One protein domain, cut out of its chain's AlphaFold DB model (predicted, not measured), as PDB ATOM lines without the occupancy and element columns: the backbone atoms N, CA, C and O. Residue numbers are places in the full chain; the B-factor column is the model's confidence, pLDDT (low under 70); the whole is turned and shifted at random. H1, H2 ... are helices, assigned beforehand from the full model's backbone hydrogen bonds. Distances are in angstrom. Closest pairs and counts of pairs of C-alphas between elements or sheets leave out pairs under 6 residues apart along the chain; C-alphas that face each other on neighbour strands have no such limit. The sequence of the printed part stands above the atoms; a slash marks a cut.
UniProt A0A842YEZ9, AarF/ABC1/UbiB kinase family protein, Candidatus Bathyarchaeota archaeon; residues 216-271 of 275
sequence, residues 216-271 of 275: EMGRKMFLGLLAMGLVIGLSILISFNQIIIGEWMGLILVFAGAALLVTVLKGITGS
ATOM      1  N   GLU A 216      69.746-121.339 -56.926       73.56
ATOM      2  CA  GLU A 216      68.845-121.033 -55.826       73.56
ATOM      3  C   GLU A 216      69.623-120.537 -54.603       73.56
ATOM      4  O   GLU A 216      69.273-119.505 -54.035       73.56
ATOM      5  N   MET A 217      70.730-121.195 -54.251       73.19
ATOM      6  CA  MET A 217      71.631-120.769 -53.179       73.19
ATOM      7  C   MET A 217      72.238-119.386 -53.456       73.19
ATOM      8  O   MET A 217      72.222-118.526 -52.575       73.19
ATOM      9  N   GLY A 218      72.676-119.119 -54.690       74.25
ATOM     10  CA  GLY A 218      73.174-117.804 -55.101       74.25
ATOM     11  C   GLY A 218      72.119-116.703 -54.958       74.25
ATOM     12  O   GLY A 218      72.390-115.645 -54.385       74.25
ATOM     13  N   ARG A 219      70.879-116.968 -55.390       72.88
ATOM     14  CA  ARG A 219      69.750-116.035 -55.227       72.88
ATOM     15  C   ARG A 219      69.422-115.781 -53.752       72.88
ATOM     16  O   ARG A 219      69.156-114.639 -53.380       72.88
ATOM     17  N   LYS A 220      69.479-116.816 -52.907       72.94
ATOM     18  CA  LYS A 220      69.268-116.720 -51.451       72.94
ATOM     19  C   LYS A 220      70.330-115.852 -50.779       72.94
ATOM     20  O   LYS A 220      69.990-114.957 -50.008       72.94
ATOM     21  N   MET A 221      71.599-116.065 -51.123       76.12
ATOM     22  CA  MET A 221      72.712-115.263 -50.610       76.12
ATOM     23  C   MET A 221      72.604-113.797 -51.039       76.12
ATOM     24  O   MET A 221      72.779-112.905 -50.212       76.12
ATOM     25  N   PHE A 222      72.258-113.539 -52.302       76.56
ATOM     26  CA  PHE A 222      72.096-112.179 -52.815       76.56
ATOM     27  C   PHE A 222      70.966-111.417 -52.108       76.56
ATOM     28  O   PHE A 222      71.166-110.285 -51.668       76.56
ATOM     29  N   LEU A 223      69.799-112.047 -51.926       73.56
ATOM     30  CA  LEU A 223      68.677-111.445 -51.194       73.56
ATOM     31  C   LEU A 223      69.014-111.196 -49.717       73.56
ATOM     32  O   LEU A 223      68.665-110.143 -49.182       73.56
ATOM     33  N   GLY A 224      69.730-112.121 -49.070       72.75
ATOM     34  CA  GLY A 224      70.214-111.938 -47.700       72.75
ATOM     35  C   GLY A 224      71.185-110.761 -47.566       72.75
ATOM     36  O   GLY A 224      71.047-109.952 -46.650       72.75
ATOM     37  N   LEU A 225      72.122-110.617 -48.508       81.69
ATOM     38  CA  LEU A 225      73.067-109.495 -48.552       81.69
ATOM     39  C   LEU A 225      72.361-108.148 -48.741       81.69
ATOM     40  O   LEU A 225      72.672-107.197 -48.026       81.69
ATOM     41  N   LEU A 226      71.381-108.071 -49.645       79.12
ATOM     42  CA  LEU A 226      70.577-106.860 -49.830       79.12
ATOM     43  C   LEU A 226      69.787-106.494 -48.568       79.12
ATOM     44  O   LEU A 226      69.775-105.328 -48.173       79.12
ATOM     45  N   ALA A 227      69.164-107.476 -47.911       72.88
ATOM     46  CA  ALA A 227      68.415-107.248 -46.678       72.88
ATOM     47  C   ALA A 227      69.325-106.752 -45.543       72.88
ATOM     48  O   ALA A 227      68.985-105.782 -44.867       72.88
ATOM     49  N   MET A 228      70.508-107.351 -45.374       77.31
ATOM     50  CA  MET A 228      71.504-106.876 -44.408       77.31
ATOM     51  C   MET A 228      71.962-105.449 -44.723       77.31
ATOM     52  O   MET A 228      72.024-104.620 -43.819       77.31
ATOM     53  N   GLY A 229      72.220-105.135 -45.997       80.62
ATOM     54  CA  GLY A 229      72.585-103.784 -46.427       80.62
ATOM     55  C   GLY A 229      71.509-102.745 -46.109       80.62
ATOM     56  O   GLY A 229      71.826-101.664 -45.619       80.62
ATOM     57  N   LEU A 230      70.233-103.087 -46.309       78.31
ATOM     58  CA  LEU A 230      69.094-102.243 -45.937       78.31
ATOM     59  C   LEU A 230      69.005-102.022 -44.424       78.31
ATOM     60  O   LEU A 230      68.839-100.886 -43.990       78.31
ATOM     61  N   VAL A 231      69.150-103.078 -43.619       76.69
ATOM     62  CA  VAL A 231      69.108-102.978 -42.149       76.69
ATOM     63  C   VAL A 231      70.256-102.115 -41.626       76.69
ATOM     64  O   VAL A 231      70.029-101.222 -40.811       76.69
ATOM     65  N   ILE A 232      71.476-102.336 -42.121       80.00
ATOM     66  CA  ILE A 232      72.653-101.549 -41.736       80.00
ATOM     67  C   ILE A 232      72.489-100.094 -42.191       80.00
ATOM     68  O   ILE A 232      72.722 -99.181 -41.406       80.00
ATOM     69  N   GLY A 233      72.030 -99.862 -43.424       79.06
ATOM     70  CA  GLY A 233      71.783 -98.520 -43.953       79.06
ATOM     71  C   GLY A 233      70.745 -97.747 -43.139       79.06
ATOM     72  O   GLY A 233      70.980 -96.596 -42.775       79.06
ATOM     73  N   LEU A 234      69.632 -98.393 -42.779       73.75
ATOM     74  CA  LEU A 234      68.612 -97.810 -41.905       73.75
ATOM     75  C   LEU A 234      69.157 -97.548 -40.494       73.75
ATOM     76  O   LEU A 234      68.904 -96.484 -39.937       73.75
ATOM     77  N   SER A 235      69.948 -98.470 -39.940       73.81
ATOM     78  CA  SER A 235      70.581 -98.309 -38.626       73.81
ATOM     79  C   SER A 235      71.538 -97.112 -38.590       73.81
ATOM     80  O   SER A 235      71.491 -96.315 -37.655       73.81
ATOM     81  N   ILE A 236      72.348 -96.932 -39.637       79.50
ATOM     82  CA  ILE A 236      73.260 -95.793 -39.781       79.50
ATOM     83  C   ILE A 236      72.471 -94.485 -39.919       79.50
ATOM     84  O   ILE A 236      72.773 -93.517 -39.225       79.50
ATOM     85  N   LEU A 237      71.434 -94.441 -40.763       74.19
ATOM     86  CA  LEU A 237      70.617 -93.234 -40.945       74.19
ATOM     87  C   LEU A 237      69.939 -92.779 -39.646       74.19
ATOM     88  O   LEU A 237      69.931 -91.582 -39.357       74.19
ATOM     89  N   ILE A 238      69.428 -93.726 -38.854       69.88
ATOM     90  CA  ILE A 238      68.868 -93.458 -37.521       69.88
ATOM     91  C   ILE A 238      69.958 -92.956 -36.563       69.88
ATOM     92  O   ILE A 238      69.700 -92.084 -35.740       69.88
ATOM     93  N   SER A 239      71.183 -93.476 -36.675       70.44
ATOM     94  CA  SER A 239      72.293 -93.085 -35.801       70.44
ATOM     95  C   SER A 239      72.845 -91.686 -36.092       70.44
ATOM     96  O   SER A 239      73.322 -91.035 -35.165       70.44
ATOM     97  N   PHE A 240      72.853 -91.239 -37.353       68.44
ATOM     98  CA  PHE A 240      73.477 -89.965 -37.744       68.44
ATOM     99  C   PHE A 240      72.520 -88.779 -37.729       68.44
ATOM    100  O   PHE A 240      72.944 -87.653 -37.475       68.44
ATOM    101  N   ASN A 241      71.244 -89.008 -38.019       58.97
ATOM    102  CA  ASN A 241      70.263 -87.946 -38.080       58.97
ATOM    103  C   ASN A 241      69.403 -88.066 -36.819       58.97
ATOM    104  O   ASN A 241      68.705 -89.066 -36.671       58.97
ATOM    105  N   GLN A 242      69.437 -87.077 -35.911       59.38
ATOM    106  CA  GLN A 242      68.514 -86.975 -34.763       59.38
ATOM    107  C   GLN A 242      67.070 -86.709 -35.235       59.38
ATOM    108  O   GLN A 242      66.372 -85.820 -34.748       59.38
ATOM    109  N   ILE A 243      66.611 -87.448 -36.241       59.19
ATOM    110  CA  ILE A 243      65.220 -87.491 -36.618       59.19
ATOM    111  C   ILE A 243      64.538 -88.120 -35.412       59.19
ATOM    112  O   ILE A 243      64.738 -89.297 -35.115       59.19
ATOM    113  N   ILE A 244      63.735 -87.316 -34.717       56.03
ATOM    114  CA  ILE A 244      62.763 -87.773 -33.727       56.03
ATOM    115  C   ILE A 244      61.671 -88.518 -34.506       56.03
ATOM    116  O   ILE A 244      60.542 -88.069 -34.675       56.03
ATOM    117  N   ILE A 245      62.048 -89.658 -35.073       57.34
ATOM    118  CA  ILE A 245      61.138 -90.723 -35.430       57.34
ATOM    119  C   ILE A 245      60.646 -91.177 -34.060       57.34
ATOM    120  O   ILE A 245      61.441 -91.720 -33.296       57.34
ATOM    121  N   GLY A 246      59.403 -90.850 -33.685       61.31
ATOM    122  CA  GLY A 246      58.870 -91.255 -32.377       61.31
ATOM    123  C   GLY A 246      59.180 -92.733 -32.128       61.31
ATOM    124  O   GLY A 246      59.176 -93.500 -33.089       61.31
ATOM    125  N   GLU A 247      59.495 -93.134 -30.892       62.97
ATOM    126  CA  GLU A 247      60.034 -94.476 -30.568       62.97
ATOM    127  C   GLU A 247      59.282 -95.620 -31.278       62.97
ATOM    128  O   GLU A 247      59.878 -96.563 -31.800       62.97
ATOM    129  N   TRP A 248      57.963 -95.470 -31.407       64.69
ATOM    130  CA  TRP A 248      57.068 -96.369 -32.132       64.69
ATOM    131  C   TRP A 248      57.394 -96.547 -33.618       64.69
ATOM    132  O   TRP A 248      57.275 -97.642 -34.154       64.69
ATOM    133  N   MET A 249      57.822 -95.495 -34.300       61.84
ATOM    134  CA  MET A 249      58.074 -95.470 -35.737       61.84
ATOM    135  C   MET A 249      59.461 -96.057 -36.079       61.84
ATOM    136  O   MET A 249      59.615 -96.696 -37.120       61.84
ATOM    137  N   GLY A 250      60.429 -95.978 -35.154       67.44
ATOM    138  CA  GLY A 250      61.684 -96.737 -35.224       67.44
ATOM    139  C   GLY A 250      61.456 -98.236 -35.013       67.44
ATOM    140  O   GLY A 250      61.949 -99.055 -35.790       67.44
ATOM    141  N   LEU A 251      60.620 -98.596 -34.031       68.69
ATOM    142  CA  LEU A 251      60.179 -99.979 -33.831       68.69
ATOM    143  C   LEU A 251      59.460-100.522 -35.072       68.69
ATOM    144  O   LEU A 251      59.781-101.621 -35.512       68.69
ATOM    145  N   ILE A 252      58.558 -99.751 -35.690       73.88
ATOM    146  CA  ILE A 252      57.862-100.155 -36.924       73.88
ATOM    147  C   ILE A 252      58.852-100.474 -38.050       73.88
ATOM    148  O   ILE A 252      58.680-101.482 -38.728       73.88
ATOM    149  N   LEU A 253      59.903 -99.671 -38.240       69.19
ATOM    150  CA  LEU A 253      60.909 -99.921 -39.279       69.19
ATOM    151  C   LEU A 253      61.745-101.176 -38.993       69.19
ATOM    152  O   LEU A 253      62.003-101.959 -39.908       69.19
ATOM    153  N   VAL A 254      62.119-101.411 -37.732       70.38
ATOM    154  CA  VAL A 254      62.830-102.633 -37.323       70.38
ATOM    155  C   VAL A 254      61.942-103.866 -37.500       70.38
ATOM    156  O   VAL A 254      62.387-104.861 -38.073       70.38
ATOM    157  N   PHE A 255      60.674-103.799 -37.086       75.38
ATOM    158  CA  PHE A 255      59.707-104.879 -37.281       75.38
ATOM    159  C   PHE A 255      59.400-105.120 -38.761       75.38
ATOM    160  O   PHE A 255      59.285-106.274 -39.163       75.38
ATOM    161  N   ALA A 256      59.329-104.075 -39.589       74.06
ATOM    162  CA  ALA A 256      59.161-104.206 -41.033       74.06
ATOM    163  C   ALA A 256      60.381-104.878 -41.682       74.06
ATOM    164  O   ALA A 256      60.217-105.787 -42.494       74.06
ATOM    165  N   GLY A 257      61.599-104.499 -41.277       73.00
ATOM    166  CA  GLY A 257      62.834-105.146 -41.725       73.00
ATOM    167  C   GLY A 257      62.916-106.614 -41.297       73.00
ATOM    168  O   GLY A 257      63.209-107.483 -42.118       73.00
ATOM    169  N   ALA A 258      62.579-106.915 -40.040       71.56
ATOM    170  CA  ALA A 258      62.533-108.278 -39.518       71.56
ATOM    171  C   ALA A 258      61.445-109.125 -40.201       71.56
ATOM    172  O   ALA A 258      61.697-110.273 -40.562       71.56
ATOM    173  N   ALA A 259      60.258-108.562 -40.441       74.88
ATOM    174  CA  ALA A 259      59.183-109.232 -41.164       74.88
ATOM    175  C   ALA A 259      59.596-109.538 -42.606       74.88
ATOM    176  O   ALA A 259      59.390-110.656 -43.074       74.88
ATOM    177  N   LEU A 260      60.243-108.597 -43.297       76.44
ATOM    178  CA  LEU A 260      60.744-108.803 -44.654       76.44
ATOM    179  C   LEU A 260      61.814-109.905 -44.688       76.44
ATOM    180  O   LEU A 260      61.747-110.793 -45.538       76.44
ATOM    181  N   LEU A 261      62.715-109.934 -43.700       72.75
ATOM    182  CA  LEU A 261      63.706-110.998 -43.529       72.75
ATOM    183  C   LEU A 261      63.047-112.370 -43.302       72.75
ATOM    184  O   LEU A 261      63.407-113.342 -43.960       72.75
ATOM    185  N   VAL A 262      62.035-112.453 -42.432       75.00
ATOM    186  CA  VAL A 262      61.274-113.691 -42.178       75.00
ATOM    187  C   VAL A 262      60.492-114.135 -43.414       75.00
ATOM    188  O   VAL A 262      60.403-115.331 -43.679       75.00
ATOM    189  N   THR A 263      59.944-113.204 -44.195       75.81
ATOM    190  CA  THR A 263      59.196-113.522 -45.424       75.81
ATOM    191  C   THR A 263      60.132-114.079 -46.495       75.81
ATOM    192  O   THR A 263      59.810-115.080 -47.133       75.81
ATOM    193  N   VAL A 264      61.330-113.499 -46.628       71.38
ATOM    194  CA  VAL A 264      62.397-114.029 -47.485       71.38
ATOM    195  C   VAL A 264      62.825-115.414 -46.997       71.38
ATOM    196  O   VAL A 264      62.827-116.349 -47.787       71.38
ATOM    197  N   LEU A 265      63.085-115.601 -45.698       70.75
ATOM    198  CA  LEU A 265      63.460-116.904 -45.126       70.75
ATOM    199  C   LEU A 265      62.363-117.976 -45.275       70.75
ATOM    200  O   LEU A 265      62.675-119.133 -45.536       70.75
ATOM    201  N   LYS A 266      61.079-117.616 -45.178       70.06
ATOM    202  CA  LYS A 266      59.964-118.549 -45.424       70.06
ATOM    203  C   LYS A 266      59.808-118.900 -46.902       70.06
ATOM    204  O   LYS A 266      59.566-120.061 -47.222       70.06
ATOM    205  N   GLY A 267      59.998-117.934 -47.804       64.44
ATOM    206  CA  GLY A 267      60.070-118.192 -49.248       64.44
ATOM    207  C   GLY A 267      61.249-119.095 -49.630       64.44
ATOM    208  O   GLY A 267      61.203-119.785 -50.641       64.44
ATOM    209  N   ILE A 268      62.280-119.138 -48.782       60.31
ATOM    210  CA  ILE A 268      63.463-119.992 -48.914       60.31
ATOM    211  C   ILE A 268      63.217-121.439 -48.466       60.31
ATOM    212  O   ILE A 268      63.815-122.342 -49.054       60.31
ATOM    213  N   THR A 269      62.368-121.664 -47.457       58.03
ATOM    214  CA  THR A 269      62.054-123.000 -46.915       58.03
ATOM    215  C   THR A 269      60.815-123.643 -47.542       58.03
ATOM    216  O   THR A 269      60.701-124.860 -47.541       58.03
ATOM    217  N   GLY A 270      59.883-122.855 -48.090       51.44
ATOM    218  CA  GLY A 270      58.635-123.358 -48.686       51.44
ATOM    219  C   GLY A 270      58.768-123.972 -50.087       51.44
ATOM    220  O   GLY A 270      57.794-124.501 -50.606       51.44
ATOM    221  N   SER A 271      59.951-123.904 -50.704       47.75
ATOM    222  CA  SER A 271      60.202-124.404 -52.066       47.75
ATOM    223  C   SER A 271      60.642-125.877 -52.121       47.75
ATOM    224  O   SER A 271      60.851-126.385 -53.216       47.75
TER     225      SER A 271
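AT A GLANCE: This is residues 216 to 271 of the 275 residues of the protein "AarF/ABC1/UbiB kinase family protein" of Candidatus Bathyarchaeota archaeon (UniProt A0A842YEZ9). Two long helices, H1 and H2, lie side by side as a helical hairpin, the second folding back along nearly the whole of the first. The link at the turn sticks out at one end with residues 241 to 244, and the two ends of the printed part lie together at the other. The printed part has 56 residues with two named helices, H1 then H2, and no named strand; its class is all helix. It is loose, a rod of 41 by 18 by 6 A, with a radius of gyration of the C-alphas of 13.5 A.

IN THESE COORDINATES: Find C-alpha 216 at (68.845, -121.033, -55.826); from there H1, residues 216 to 240, runs 36.2 A to C-alpha 240 at (73.477, -89.965, -37.744). H2, residues 247 to 269, starts from C-alpha 247 and runs 32.9 A to C-alpha 269 at (62.054, -123.000, -46.915).

HOW THE PARTS SIT: H1 and H2 touch, H1 with residues 220 to 231 alone; look at the closest C-alphas, those of Val 231 and Gly 257, 6.7 A apart. They run opposite ways at a shallow tilt of 7 degrees. In both, every O i to N i+4 pair is within hydrogen-bond range.

THE WHOLE: The C-alphas farthest apart, those of Gln 242 and Ser 271, are 42.1 A apart. The printed part has no cut, and the link of 6 residues is short. In the B-factor column, pLDDT is under 70 at residues 238, 240 to 251, 253 and 267 to 271.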